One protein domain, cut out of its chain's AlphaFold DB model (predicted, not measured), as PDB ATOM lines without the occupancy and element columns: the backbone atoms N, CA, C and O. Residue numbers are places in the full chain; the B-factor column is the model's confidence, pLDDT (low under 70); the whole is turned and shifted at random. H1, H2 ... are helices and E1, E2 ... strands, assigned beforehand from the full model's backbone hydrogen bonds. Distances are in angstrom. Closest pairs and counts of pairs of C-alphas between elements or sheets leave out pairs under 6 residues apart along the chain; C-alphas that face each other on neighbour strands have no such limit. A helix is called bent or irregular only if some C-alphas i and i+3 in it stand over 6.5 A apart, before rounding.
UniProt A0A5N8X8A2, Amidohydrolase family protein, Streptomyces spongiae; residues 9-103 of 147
ATOM      1  N   THR A   9      34.285 -26.607 -11.946       54.47
ATOM      2  CA  THR A   9      35.123 -26.378 -13.136       54.47
ATOM      3  C   THR A   9      34.552 -25.216 -13.938       54.47
ATOM      4  O   THR A   9      33.387 -25.257 -14.336       54.47
ATOM      5  N   ILE A  10      35.364 -24.194 -14.226       55.88
ATOM      6  CA  ILE A  10      34.911 -23.014 -14.978       55.88
ATOM      7  C   ILE A  10      35.437 -23.057 -16.425       55.88
ATOM      8  O   ILE A  10      36.605 -22.733 -16.655       55.88
ATOM      9  N   PRO A  11      34.607 -23.394 -17.434       46.88
ATOM     10  CA  PRO A  11      35.015 -23.330 -18.833       46.88
ATOM     11  C   PRO A  11      35.133 -21.884 -19.350       46.88
ATOM     12  O   PRO A  11      34.581 -20.918 -18.816       46.88
ATOM     13  N   GLY A  12      35.910 -21.720 -20.414       52.38
ATOM     14  CA  GLY A  12      36.404 -20.432 -20.879       52.38
ATOM     15  C   GLY A  12      35.573 -19.694 -21.937       52.38
ATOM     16  O   GLY A  12      35.840 -19.882 -23.118       52.38
ATOM     17  N   ARG A  13      34.628 -18.829 -21.510       40.34
ATOM     18  CA  ARG A  13      34.278 -17.460 -22.011       40.34
ATOM     19  C   ARG A  13      32.987 -16.947 -21.317       40.34
ATOM     20  O   ARG A  13      32.133 -17.755 -20.982       40.34
ATOM     21  N   GLY A  14      32.808 -15.622 -21.181       41.00
ATOM     22  CA  GLY A  14      31.503 -14.970 -20.924       41.00
ATOM     23  C   GLY A  14      31.144 -14.655 -19.459       41.00
ATOM     24  O   GLY A  14      31.601 -15.312 -18.531       41.00
ATOM     25  N   ARG A  15      30.311 -13.622 -19.261       41.84
ATOM     26  CA  ARG A  15      29.875 -13.045 -17.970       41.84
ATOM     27  C   ARG A  15      28.851 -13.886 -17.149       41.84
ATOM     28  O   ARG A  15      27.949 -13.293 -16.560       41.84
ATOM     29  N   PRO A  16      28.983 -15.223 -16.998       52.91
ATOM     30  CA  PRO A  16      28.470 -15.834 -15.766       52.91
ATOM     31  C   PRO A  16      29.475 -16.720 -15.006       52.91
ATOM     32  O   PRO A  16      29.054 -17.622 -14.292       52.91
ATOM     33  N   LYS A  17      30.792 -16.451 -15.072       66.12
ATOM     34  CA  LYS A  17      31.787 -17.149 -14.221       66.12
ATOM     35  C   LYS A  17      31.618 -16.841 -12.729       66.12
ATOM     36  O   LYS A  17      31.559 -17.756 -11.919       66.12
ATOM     37  N   VAL A  18      31.465 -15.562 -12.383       79.56
ATOM     38  CA  VAL A  18      31.273 -15.104 -10.992       79.56
ATOM     39  C   VAL A  18      29.993 -15.680 -10.387       79.56
ATOM     40  O   VAL A  18      30.028 -16.274  -9.317       79.56
ATOM     41  N   ARG A  19      28.881 -15.612 -11.132       84.44
ATOM     42  CA  ARG A  19      27.587 -16.167 -10.701       84.44
ATOM     43  C   ARG A  19      27.656 -17.666 -10.419       84.44
ATOM     44  O   ARG A  19      26.950 -18.151  -9.541       84.44
ATOM     45  N   GLU A  20      28.483 -18.403 -11.157       84.25
ATOM     46  CA  GLU A  20      28.638 -19.842 -10.949       84.25
ATOM     47  C   GLU A  20      29.522 -20.168  -9.739       84.25
ATOM     48  O   GLU A  20      29.241 -21.137  -9.035       84.25
ATOM     49  N   ILE A  21      30.523 -19.334  -9.435       83.56
ATOM     50  CA  ILE A  21      31.269 -19.426  -8.172       83.56
ATOM     51  C   ILE A  21      30.325 -19.144  -7.001       83.56
ATOM     52  O   ILE A  21      30.206 -19.976  -6.104       83.56
ATOM     53  N   GLU A  22      29.574 -18.042  -7.052       87.12
ATOM     54  CA  GLU A  22      28.580 -17.692  -6.030       87.12
ATOM     55  C   GLU A  22      27.549 -18.809  -5.836       87.12
ATOM     56  O   GLU A  22      27.229 -19.177  -4.706       87.12
ATOM     57  N   ARG A  23      27.031 -19.388  -6.926       87.94
ATOM     58  CA  ARG A  23      26.087 -20.512  -6.864       87.94
ATOM     59  C   ARG A  23      26.734 -21.749  -6.245       87.94
ATOM     60  O   ARG A  23      26.114 -22.395  -5.399       87.94
ATOM     61  N   GLY A  24      27.955 -22.077  -6.660       87.94
ATOM     62  CA  GLY A  24      28.718 -23.214  -6.158       87.94
ATOM     63  C   GLY A  24      28.940 -23.129  -4.653       87.94
ATOM     64  O   GLY A  24      28.609 -24.066  -3.925       87.94
ATOM     65  N   VAL A  25      29.423 -21.983  -4.181       88.94
ATOM     66  CA  VAL A  25      29.719 -21.739  -2.766       88.94
ATOM     67  C   VAL A  25      28.427 -21.653  -1.951       88.94
ATOM     68  O   VAL A  25      28.225 -22.447  -1.033       88.94
ATOM     69  N   ASN A  26      27.501 -20.766  -2.332       89.88
ATOM     70  CA  ASN A  26      26.343 -20.430  -1.498       89.88
ATOM     71  C   ASN A  26      25.201 -21.447  -1.576       89.88
ATOM     72  O   ASN A  26      24.445 -21.590  -0.619       89.88
ATOM     73  N   ARG A  27      25.024 -22.136  -2.713       89.62
ATOM     74  CA  ARG A  27      23.888 -23.059  -2.915       89.62
ATOM     75  C   ARG A  27      24.293 -24.524  -2.972       89.62
ATOM     76  O   ARG A  27      23.501 -25.376  -2.582       89.62
ATOM     77  N   LEU A  28      25.488 -24.834  -3.477       87.50
ATOM     78  CA  LEU A  28      25.935 -26.221  -3.669       87.50
ATOM     79  C   LEU A  28      26.957 -26.690  -2.624       87.50
ATOM     80  O   LEU A  28      27.275 -27.883  -2.583       87.50
ATOM     81  N   GLY A  29      27.447 -25.792  -1.765       86.69
ATOM     82  CA  GLY A  29      28.405 -26.113  -0.709       86.69
ATOM     83  C   GLY A  29      29.788 -26.501  -1.237       86.69
ATOM     84  O   GLY A  29      30.467 -27.327  -0.626       86.69
ATOM     85  N   PHE A  30      30.181 -25.962  -2.392       87.25
ATOM     86  CA  PHE A  30      31.514 -26.173  -2.946       87.25
ATOM     87  C   PHE A  30      32.570 -25.511  -2.064       87.25
ATOM     88  O   PHE A  30      32.311 -24.503  -1.409       87.25
ATOM     89  N   LYS A  31      33.759 -26.112  -2.029       89.00
ATOM     90  CA  LYS A  31      34.871 -25.675  -1.166       89.00
ATOM     91  C   LYS A  31      36.031 -25.062  -1.938       89.00
ATOM     92  O   LYS A  31      37.055 -24.756  -1.347       89.00
ATOM     93  N   GLY A  32      35.883 -24.929  -3.248       86.12
ATOM     94  CA  GLY A  32      36.931 -24.434  -4.118       86.12
ATOM     95  C   GLY A  32      36.481 -24.369  -5.567       86.12
ATOM     96  O   GLY A  32      35.422 -24.886  -5.950       86.12
ATOM     97  N   VAL A  33      37.335 -23.753  -6.370       88.88
ATOM     98  CA  VAL A  33      37.189 -23.605  -7.815       88.88
ATOM     99  C   VAL A  33      38.388 -24.250  -8.493       88.88
ATOM    100  O   VAL A  33      39.511 -24.087  -8.034       88.88
ATOM    101  N   ILE A  34      38.165 -24.964  -9.593       88.69
ATOM    102  CA  ILE A  34      39.218 -25.478 -10.468       88.69
ATOM    103  C   ILE A  34      39.261 -24.680 -11.762       88.69
ATOM    104  O   ILE A  34      38.235 -24.475 -12.424       88.69
ATOM    105  N   ILE A  35      40.473 -24.280 -12.143       88.06
ATOM    106  CA  ILE A  35      40.774 -23.666 -13.436       88.06
ATOM    107  C   ILE A  35      41.889 -24.471 -14.104       88.06
ATOM    108  O   ILE A  35      42.940 -24.687 -13.508       88.06
ATOM    109  N   ASN A  36      41.662 -24.913 -15.341       90.12
ATOM    110  CA  ASN A  36      42.607 -25.748 -16.086       90.12
ATOM    111  C   ASN A  36      43.571 -24.877 -16.898       90.12
ATOM    112  O   ASN A  36      43.296 -24.603 -18.068       90.12
ATOM    113  N   SER A  37      44.675 -24.453 -16.280       89.75
ATOM    114  CA  SER A  37      45.650 -23.492 -16.813       89.75
ATOM    115  C   SER A  37      45.020 -22.471 -17.783       89.75
ATOM    116  O   SER A  37      44.068 -21.773 -17.426       89.75
ATOM    117  N   HIS A  38      45.531 -22.360 -19.011       90.62
ATOM    118  CA  HIS A  38      45.057 -21.392 -19.981       90.62
ATOM    119  C   HIS A  38      43.627 -21.687 -20.465       90.62
ATOM    120  O   HIS A  38      43.205 -22.821 -20.710       90.62
ATOM    121  N   THR A  39      42.909 -20.629 -20.812       86.75
ATOM    122  CA  THR A  39      41.717 -20.698 -21.653       86.75
ATOM    123  C   THR A  39      42.097 -20.304 -23.075       86.75
ATOM    124  O   THR A  39      42.238 -19.125 -23.367       86.75
ATOM    125  N   ARG A  40      42.260 -21.278 -23.984       84.12
ATOM    126  CA  ARG A  40      42.611 -21.019 -25.401       84.12
ATOM    127  C   ARG A  40      43.836 -20.091 -25.577       84.12
ATOM    128  O   ARG A  40      43.831 -19.222 -26.442       84.12
ATOM    129  N   GLY A  41      44.865 -20.266 -24.745       86.50
ATOM    130  CA  GLY A  41      46.076 -19.433 -24.743       86.50
ATOM    131  C   GLY A  41      45.970 -18.113 -23.969       86.50
ATOM    132  O   GLY A  41      46.929 -17.347 -23.952       86.50
ATOM    133  N   GLU A  42      44.835 -17.844 -23.323       88.50
ATOM    134  CA  GLU A  42      44.652 -16.724 -22.397       88.50
ATOM    135  C   GLU A  42      44.865 -17.192 -20.949       88.50
ATOM    136  O   GLU A  42      44.409 -18.275 -20.578       88.50
ATOM    137  N   TYR A  43      45.520 -16.369 -20.136       90.12
ATOM    138  CA  TYR A  43      45.976 -16.693 -18.778       90.12
ATOM    139  C   TYR A  43      45.285 -15.790 -17.743       90.12
ATOM    140  O   TYR A  43      44.714 -14.768 -18.127       90.12
ATOM    141  N   LEU A  44      45.275 -16.183 -16.463       89.31
ATOM    142  CA  LEU A  44      44.531 -15.493 -15.396       89.31
ATOM    143  C   LEU A  44      45.097 -14.116 -15.019       89.31
ATOM    144  O   LEU A  44      44.375 -13.312 -14.427       89.31
ATOM    145  N   ASP A  45      46.328 -13.820 -15.425       89.00
ATOM    146  CA  ASP A  45      46.976 -12.513 -15.311       89.00
ATOM    147  C   ASP A  45      46.259 -11.397 -16.104       89.00
ATOM    148  O   ASP A  45      46.355 -10.218 -15.745       89.00
ATOM    149  N   ASP A  46      45.493 -11.739 -17.147       87.31
ATOM    150  CA  ASP A  46      44.716 -10.781 -17.944       87.31
ATOM    151  C   ASP A  46      43.574 -10.129 -17.130       87.31
ATOM    152  O   ASP A  46      42.767 -10.806 -16.481       87.31
ATOM    153  N   LYS A  47      43.442  -8.794 -17.241       85.75
ATOM    154  CA  LYS A  47      42.403  -7.963 -16.594       85.75
ATOM    155  C   LYS A  47      40.986  -8.510 -16.766       85.75
ATOM    156  O   LYS A  47      40.157  -8.369 -15.868       85.75
ATOM    157  N   LYS A  48      40.684  -9.184 -17.880       83.19
ATOM    158  CA  LYS A  48      39.352  -9.774 -18.112       83.19
ATOM    159  C   LYS A  48      38.971 -10.879 -17.117       83.19
ATOM    160  O   LYS A  48      37.786 -11.195 -17.002       83.19
ATOM    161  N   PHE A  49      39.943 -11.487 -16.434       86.50
ATOM    162  CA  PHE A  49      39.711 -12.534 -15.437       86.50
ATOM    163  C   PHE A  49      39.716 -12.020 -13.999       86.50
ATOM    164  O   PHE A  49      39.326 -12.769 -13.106       86.50
ATOM    165  N   TRP A  50      40.049 -10.749 -13.762       87.06
ATOM    166  CA  TRP A  50      40.055 -10.172 -12.414       87.06
ATOM    167  C   TRP A  50      38.734 -10.342 -11.659       87.06
ATOM    168  O   TRP A  50      38.801 -10.773 -10.512       87.06
ATOM    169  N   PRO A  51      37.544 -10.183 -12.279       88.38
ATOM    170  CA  PRO A  51      36.288 -10.419 -11.566       88.38
ATOM    171  C   PRO A  51      36.153 -11.841 -10.996       88.38
ATOM    172  O   PRO A  51      35.438 -12.053 -10.025       88.38
ATOM    173  N   VAL A  52      36.816 -12.838 -11.598       85.62
ATOM    174  CA  VAL A  52      36.829 -14.223 -11.095       85.62
ATOM    175  C   VAL A  52      37.699 -14.335  -9.844       85.62
ATOM    176  O   VAL A  52      37.299 -15.004  -8.895       85.62
ATOM    177  N   LEU A  53      38.860 -13.677  -9.846       88.12
ATOM    178  CA  LEU A  53      39.776 -13.643  -8.706       88.12
ATOM    179  C   LEU A  53      39.158 -12.869  -7.535       88.12
ATOM    180  O   LEU A  53      39.142 -13.374  -6.418       88.12
ATOM    181  N   GLU A  54      38.566 -11.705  -7.811       89.69
ATOM    182  CA  GLU A  54      37.852 -10.881  -6.825       89.69
ATOM    183  C   GLU A  54      36.663 -11.631  -6.215       89.69
ATOM    184  O   GLU A  54      36.456 -11.595  -5.006       89.69
ATOM    185  N   ALA A  55      35.893 -12.365  -7.025       89.31
ATOM    186  CA  ALA A  55      34.788 -13.175  -6.518       89.31
ATOM    187  C   ALA A  55      35.267 -14.336  -5.635       89.31
ATOM    188  O   ALA A  55      34.634 -14.638  -4.627       89.31
ATOM    189  N   ALA A  56      36.364 -14.996  -6.011       89.25
ATOM    190  CA  ALA A  56      36.947 -16.067  -5.211       89.25
ATOM    191  C   ALA A  56      37.475 -15.543  -3.866       89.25
ATOM    192  O   ALA A  56      37.224 -16.168  -2.840       89.25
ATOM    193  N   GLU A  57      38.123 -14.375  -3.862       91.81
ATOM    194  CA  GLU A  57      38.566 -13.684  -2.645       91.81
ATOM    195  C   GLU A  57      37.379 -13.273  -1.763       91.81
ATOM    196  O   GLU A  57      37.345 -13.606  -0.580       91.81
ATOM    197  N   ALA A  58      36.363 -12.619  -2.335       92.06
ATOM    198  CA  ALA A  58      35.181 -12.166  -1.600       92.06
ATOM    199  C   ALA A  58      34.383 -13.318  -0.963       92.06
ATOM    200  O   ALA A  58      33.718 -13.128   0.054       92.06
ATOM    201  N   LEU A  59      34.439 -14.510  -1.561       91.06
ATOM    202  CA  LEU A  59      33.785 -15.724  -1.073       91.06
ATOM    203  C   LEU A  59      34.713 -16.616  -0.230       91.06
ATOM    204  O   LEU A  59      34.317 -17.740   0.082       91.06
ATOM    205  N   ASP A  60      35.933 -16.164   0.090       92.38
ATOM    206  CA  ASP A  60      36.969 -16.937   0.796       92.38
ATOM    207  C   ASP A  60      37.134 -18.358   0.220       92.38
ATOM    208  O   ASP A  60      37.135 -19.377   0.913       92.38
ATOM    209  N   THR A  61      37.160 -18.441  -1.113       90.56
ATOM    210  CA  THR A  61      37.114 -19.700  -1.854       90.56
ATOM    211  C   THR A  61      38.432 -19.932  -2.593       90.56
ATOM    212  O   THR A  61      38.769 -19.169  -3.499       90.56
ATOM    213  N   PRO A  62      39.177 -21.009  -2.282       91.81
ATOM    214  CA  PRO A  62      40.456 -21.275  -2.923       91.81
ATOM    215  C   PRO A  62      40.294 -21.647  -4.402       91.81
ATOM    216  O   PRO A  62      39.375 -22.380  -4.788       91.81
ATOM    217  N   ILE A  63      41.245 -21.193  -5.220       90.44
ATOM    218  CA  ILE A  63      41.384 -21.583  -6.625       90.44
ATOM    219  C   ILE A  63      42.493 -22.631  -6.735       90.44
ATOM    220  O   ILE A  63      43.649 -22.370  -6.406       90.44
ATOM    221  N   TYR A  64      42.144 -23.814  -7.230       91.88
ATOM    222  CA  TYR A  64      43.094 -24.834  -7.643       91.88
ATOM    223  C   TYR A  64      43.386 -24.684  -9.139       91.88
ATOM    224  O   TYR A  64      42.509 -24.872  -9.989       91.88
ATOM    225  N   LEU A  65      44.633 -24.340  -9.455       91.38
ATOM    226  CA  LEU A  65      45.126 -24.289 -10.825       91.38
ATOM    227  C   LEU A  65      45.506 -25.707 -11.269       91.38
ATOM    228  O   LEU A  65      46.568 -26.224 -10.922       91.38
ATOM    229  N   HIS A  66      44.603 -26.358 -11.995       93.06
ATOM    230  CA  HIS A  66      44.813 -27.698 -12.524       93.06
ATOM    231  C   HIS A  66      45.674 -27.640 -13.797       93.06
ATOM    232  O   HIS A  66      45.480 -26.736 -14.621       93.06
ATOM    233  N   PRO A  67      46.567 -28.620 -14.022       92.44
ATOM    234  CA  PRO A  67      47.345 -28.672 -15.248       92.44
ATOM    235  C   PRO A  67      46.524 -28.790 -16.528       92.44
ATOM    236  O   PRO A  67      45.412 -29.317 -16.547       92.44
ATOM    237  N   ASN A  68      47.094 -28.308 -17.622       91.44
ATOM    238  CA  ASN A  68      46.522 -28.453 -18.952       91.44
ATOM    239  C   ASN A  68      47.643 -28.718 -19.960       91.44
ATOM    240  O   ASN A  68      48.812 -28.467 -19.662       91.44
ATOM    241  N   THR A  69      47.285 -29.205 -21.145       93.06
ATOM    242  CA  THR A  69      48.209 -29.231 -22.283       93.06
ATOM    243  C   THR A  69      48.780 -27.831 -22.515       93.06
ATOM    244  O   THR A  69      48.035 -26.864 -22.337       93.06
ATOM    245  N   PRO A  70      50.045 -27.705 -22.947       94.19
ATOM    246  CA  PRO A  70      50.635 -26.428 -23.320       94.19
ATOM    247  C   PRO A  70      49.756 -25.597 -24.254       94.19
ATOM    248  O   PRO A  70      49.064 -26.132 -25.125       94.19
ATOM    249  N   SER A  71      49.826 -24.273 -24.108       93.00
ATOM    250  CA  SER A  71      49.083 -23.376 -24.996       93.00
ATOM    251  C   SER A  71      49.442 -23.573 -26.473       93.00
ATOM    252  O   SER A  71      50.565 -23.978 -26.788       93.00
ATOM    253  N   PRO A  72      48.544 -23.211 -27.413       90.56
ATOM    254  CA  PRO A  72      48.820 -23.335 -28.847       90.56
ATOM    255  C   PRO A  72      50.113 -22.645 -29.306       90.56
ATOM    256  O   PRO A  72      50.670 -23.013 -30.329       90.56
ATOM    257  N   ARG A  73      50.601 -21.649 -28.552       91.00
ATOM    258  CA  ARG A  73      51.845 -20.919 -28.843       91.00
ATOM    259  C   ARG A  73      53.115 -21.620 -28.347       91.00
ATOM    260  O   ARG A  73      54.202 -21.137 -28.633       91.00
ATOM    261  N   MET A  74      52.980 -22.685 -27.559       93.12
ATOM    262  CA  MET A  74      54.080 -23.385 -26.887       93.12
ATOM    263  C   MET A  74      54.091 -24.894 -27.170       93.12
ATOM    264  O   MET A  74      55.122 -25.533 -26.994       93.12
ATOM    265  N   ILE A  75      52.960 -25.469 -27.586       95.12
ATOM    266  CA  ILE A  75      52.774 -26.922 -27.659       95.12
ATOM    267  C   ILE A  75      53.623 -27.618 -28.722       95.12
ATOM    268  O   ILE A  75      54.033 -28.749 -28.496       95.12
ATOM    269  N   GLU A  76      53.908 -26.957 -29.846       95.75
ATOM    270  CA  GLU A  76      54.529 -27.563 -31.035       95.75
ATOM    271  C   GLU A  76      55.798 -28.392 -30.736       95.75
ATOM    272  O   GLU A  76      55.759 -29.601 -30.970       95.75
ATOM    273  N   PRO A  77      56.861 -27.850 -30.108       94.06
ATOM    274  CA  PRO A  77      58.064 -28.635 -29.808       94.06
ATOM    275  C   PRO A  77      57.826 -29.783 -28.814       94.06
ATOM    276  O   PRO A  77      58.557 -30.770 -28.811       94.06
ATOM    277  N   MET A  78      56.823 -29.668 -27.940       95.06
ATOM    278  CA  MET A  78      56.501 -30.727 -26.979       95.06
ATOM    279  C   MET A  78      55.699 -31.840 -27.643       95.06
ATOM    280  O   MET A  78      55.924 -33.007 -27.344       95.06
ATOM    281  N   LEU A  79      54.797 -31.490 -28.558       94.31
ATOM    282  CA  LEU A  79      53.985 -32.446 -29.295       94.31
ATOM    283  C   LEU A  79      54.851 -33.325 -30.204       94.31
ATOM    284  O   LEU A  79      54.688 -34.541 -30.205       94.31
ATOM    285  N   GLU A  80      55.815 -32.731 -30.912       94.94
ATOM    286  CA  GLU A  80      56.777 -33.467 -31.748       94.94
ATOM    287  C   GLU A  80      57.583 -34.502 -30.947       94.94
ATOM    288  O   GLU A  80      57.888 -35.585 -31.445       94.94
ATOM    289  N   ALA A  81      57.892 -34.188 -29.688       94.06
ATOM    290  CA  ALA A  81      58.630 -35.059 -28.781       94.06
ATOM    291  C   ALA A  81      57.738 -36.023 -27.966       94.06
ATOM    292  O   ALA A  81      58.267 -36.814 -27.184       94.06
ATOM    293  N   GLY A  82      56.406 -35.959 -28.096       93.50
ATOM    294  CA  GLY A  82      55.468 -36.723 -27.256       93.50
ATOM    295  C   GLY A  82      55.483 -36.316 -25.774       93.50
ATOM    296  O   GLY A  82      55.217 -37.130 -24.889       93.50
ATOM    297  N   LEU A  83      55.849 -35.064 -25.494       95.38
ATOM    298  CA  LEU A  83      56.022 -34.472 -24.167       95.38
ATOM    299  C   LEU A  83      54.901 -33.490 -23.790       95.38
ATOM    300  O   LEU A  83      55.006 -32.822 -22.769       95.38
ATOM    301  N   ASP A  84      53.829 -33.378 -24.572       91.75
ATOM    302  CA  ASP A  84      52.721 -32.432 -24.364       91.75
ATOM    303  C   ASP A  84      51.807 -32.781 -23.167       91.75
ATOM    304  O   ASP A  84      51.043 -31.937 -22.690       91.75
ATOM    305  N   GLY A  85      51.910 -34.008 -22.652       91.12
ATOM    306  CA  GLY A  85      51.076 -34.536 -21.573       91.12
ATOM    307  C   GLY A  85      51.652 -34.416 -20.154       91.12
ATOM    308  O   GLY A  85      52.445 -33.534 -19.817       91.12
ATOM    309  N   THR A  86      51.240 -35.354 -19.297       91.44
ATOM    310  CA  THR A  86      51.529 -35.384 -17.849       91.44
ATOM    311  C   THR A  86      53.011 -35.466 -17.498       91.44
ATOM    312  O   THR A  86      53.400 -34.998 -16.433       91.44
ATOM    313  N   VAL A  87      53.831 -36.056 -18.372       91.69
ATOM    314  CA  VAL A  87      55.266 -36.267 -18.128       91.69
ATOM    315  C   VAL A  87      56.027 -34.943 -18.075       91.69
ATOM    316  O   VAL A  87      56.989 -34.828 -17.317       91.69
ATOM    317  N   PHE A  88      55.608 -33.941 -18.855       94.06
ATOM    318  CA  PHE A  88      56.354 -32.690 -18.975       94.06
ATOM    319  C   PHE A  88      55.463 -31.482 -19.275       94.06
ATOM    320  O   PHE A  88      55.415 -30.547 -18.475       94.06
ATOM    321  N   GLY A  89      54.723 -31.499 -20.382       94.00
ATOM    322  CA  GLY A  89      53.975 -30.349 -20.894       94.00
ATOM    323  C   GLY A  89      53.001 -29.754 -19.884       94.00
ATOM    324  O   GLY A  89      52.929 -28.536 -19.742       94.00
ATOM    325  N   PHE A  90      52.339 -30.600 -19.094       95.38
ATOM    326  CA  PHE A  90      51.446 -30.168 -18.016       95.38
ATOM    327  C   PHE A  90      52.168 -29.343 -16.946       95.38
ATOM    328  O   PHE A  90      51.647 -28.322 -16.491       95.38
ATOM    329  N   ALA A  91      53.370 -29.763 -16.547       94.31
ATOM    330  CA  ALA A  91      54.168 -29.048 -15.561       94.31
ATOM    331  C   ALA A  91      54.689 -27.720 -16.124       94.31
ATOM    332  O   ALA A  91      54.625 -26.705 -15.434       94.31
ATOM    333  N   VAL A  92      55.144 -27.708 -17.383       95.44
ATOM    334  CA  VAL A  92      55.633 -26.486 -18.040       95.44
ATOM    335  C   VAL A  92      54.522 -25.450 -18.176       95.44
ATOM    336  O   VAL A  92      54.710 -24.293 -17.811       95.44
ATOM    337  N   GLU A  93      53.347 -25.863 -18.647       95.38
ATOM    338  CA  GLU A  93      52.196 -24.981 -18.829       95.38
ATOM    339  C   GLU A  93      51.699 -24.394 -17.508       95.38
ATOM    340  O   GLU A  93      51.534 -23.180 -17.386       95.38
ATOM    341  N   THR A  94      51.516 -25.241 -16.496       94.69
ATOM    342  CA  THR A  94      51.045 -24.793 -15.177       94.69
ATOM    343  C   THR A  94      52.079 -23.910 -14.487       94.69
ATOM    344  O   THR A  94      51.723 -22.908 -13.868       94.69
ATOM    345  N   GLY A  95      53.366 -24.254 -14.614       94.69
ATOM    346  CA  GLY A  95      54.468 -23.464 -14.076       94.69
ATOM    347  C   GLY A  95      54.544 -22.082 -14.718       94.69
ATOM    348  O   GLY A  95      54.641 -21.085 -14.008       94.69
ATOM    349  N   LEU A  96      54.417 -22.005 -16.047       94.69
ATOM    350  CA  LEU A  96      54.351 -20.734 -16.763       94.69
ATOM    351  C   LEU A  96      53.159 -19.890 -16.298       94.69
ATOM    352  O   LEU A  96      53.328 -18.703 -16.035       94.69
ATOM    353  N   HIS A  97      51.973 -20.490 -16.176       93.88
ATOM    354  CA  HIS A  97      50.776 -19.784 -15.722       93.88
ATOM    355  C   HIS A  97      50.973 -19.180 -14.330       93.88
ATOM    356  O   HIS A  97      50.802 -17.977 -14.153       93.88
ATOM    357  N   LEU A  98      51.427 -19.983 -13.365       92.94
ATOM    358  CA  LEU A  98      51.664 -19.514 -12.004       92.94
ATOM    359  C   LEU A  98      52.703 -18.383 -11.956       92.94
ATOM    360  O   LEU A  98      52.524 -17.403 -11.236       92.94
ATOM    361  N   LEU A  99      53.788 -18.494 -12.728       94.00
ATOM    362  CA  LEU A  99      54.820 -17.457 -12.781       94.00
ATOM    363  C   LEU A  99      54.313 -16.150 -13.397       94.00
ATOM    364  O   LEU A  99      54.762 -15.082 -12.989       94.00
ATOM    365  N   ARG A 100      53.374 -16.213 -14.346       91.81
ATOM    366  CA  ARG A 100      52.720 -15.020 -14.899       91.81
ATOM    367  C   ARG A 100      51.815 -14.344 -13.879       91.81
ATOM    368  O   ARG A 100      51.869 -13.125 -13.754       91.81
ATOM    369  N   ASP A 101      51.056 -15.126 -13.116       87.56
ATOM    370  CA  ASP A 101      50.164 -14.602 -12.076       87.56
ATOM    371  C   ASP A 101      50.939 -13.945 -10.917       87.56
ATOM    372  O   ASP A 101      50.490 -12.946 -10.353       87.56
ATOM    373  N   LEU A 102      52.113 -14.493 -10.566       86.12
ATOM    374  CA  LEU A 102      53.009 -13.949  -9.535       86.12
ATOM    375  C   LEU A 102      53.920 -12.823 -10.040       86.12
ATOM    376  O   LEU A 102      54.437 -12.042  -9.237       86.12
ATOM    377  N   GLY A 103      54.174 -12.780 -11.347       76.94
ATOM    378  CA  GLY A 103      55.059 -11.813 -11.975       76.94
ATOM    379  C   GLY A 103      54.523 -10.379 -11.895       76.94
ATOM    380  O   GLY A 103      53.366 -10.146 -11.537       76.94
TER     381      GLY A 103
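This is residues 9 to 103 of the 147 residues of the protein "Amidohydrolase family protein" of Streptomyces spongiae (UniProt A0A5N8X8A2). A short two-stranded parallel ribbon, E1 and E2, lies in the middle of an elongated domain, with H1 and H2 side by side toward one end. H4 runs past E2 on the other side, and the small H3 lies at the far end. The printed part has 95 residues with four named helices and two named strands, in the order H1, E1, H2, E2, H3, H4; its class is mostly helix. It is compact, with a radius of gyration of the C-alphas of 14.4 A, and spans 45 by 25 by 23 A.

H1, residues 17 to 28, touches H2, residues 47 to 58, with its residues 17 to 22 alone; the closest C-alphas, of Val 18 and Val 52, are 5.6 A apart. They run the same way at a shallow tilt of 20 degrees. E1, residues 33 to 36, and E2, residues 63 to 66, are parallel neighbours at 29 degrees; N 64 and O 33, 2.8 A, and N 35 and O 64, 3.0 A, are within hydrogen-bond range. E1, H2 and E2 form a strand-helix-strand unit, two parallel neighbour strands with a helix between, its crossover right-handed. H3, residues 76 to 80, is close to but not clearly touching H4, residues 89 to 102: the closest C-alphas, of Met 78 and Gly 89, are 6.6 A apart. The closest C-alphas of E2 and H4, of Leu 65 and Thr 94, are 7.4 A apart. H1 and H4 are apart. In H1, H3 and H4 every O i to N i+4 pair is within hydrogen-bond range; in H2, 6 of 8 are.

H1 is 15.1 A long and begins at C-alpha 17 (31.787, -17.149, -14.221). H2, 17.2 A, is irregular: C-alphas 48 and 51 are 7.3 A apart. H4, 20.0 A, ends at C-alpha 102 (53.009, -13.949, -9.535).

The two farthest C-alphas, of Arg 27 and Glu 80, are 45.0 A apart. The printed part has no cut and no long link. Residues 9 to 17 have pLDDT under 70.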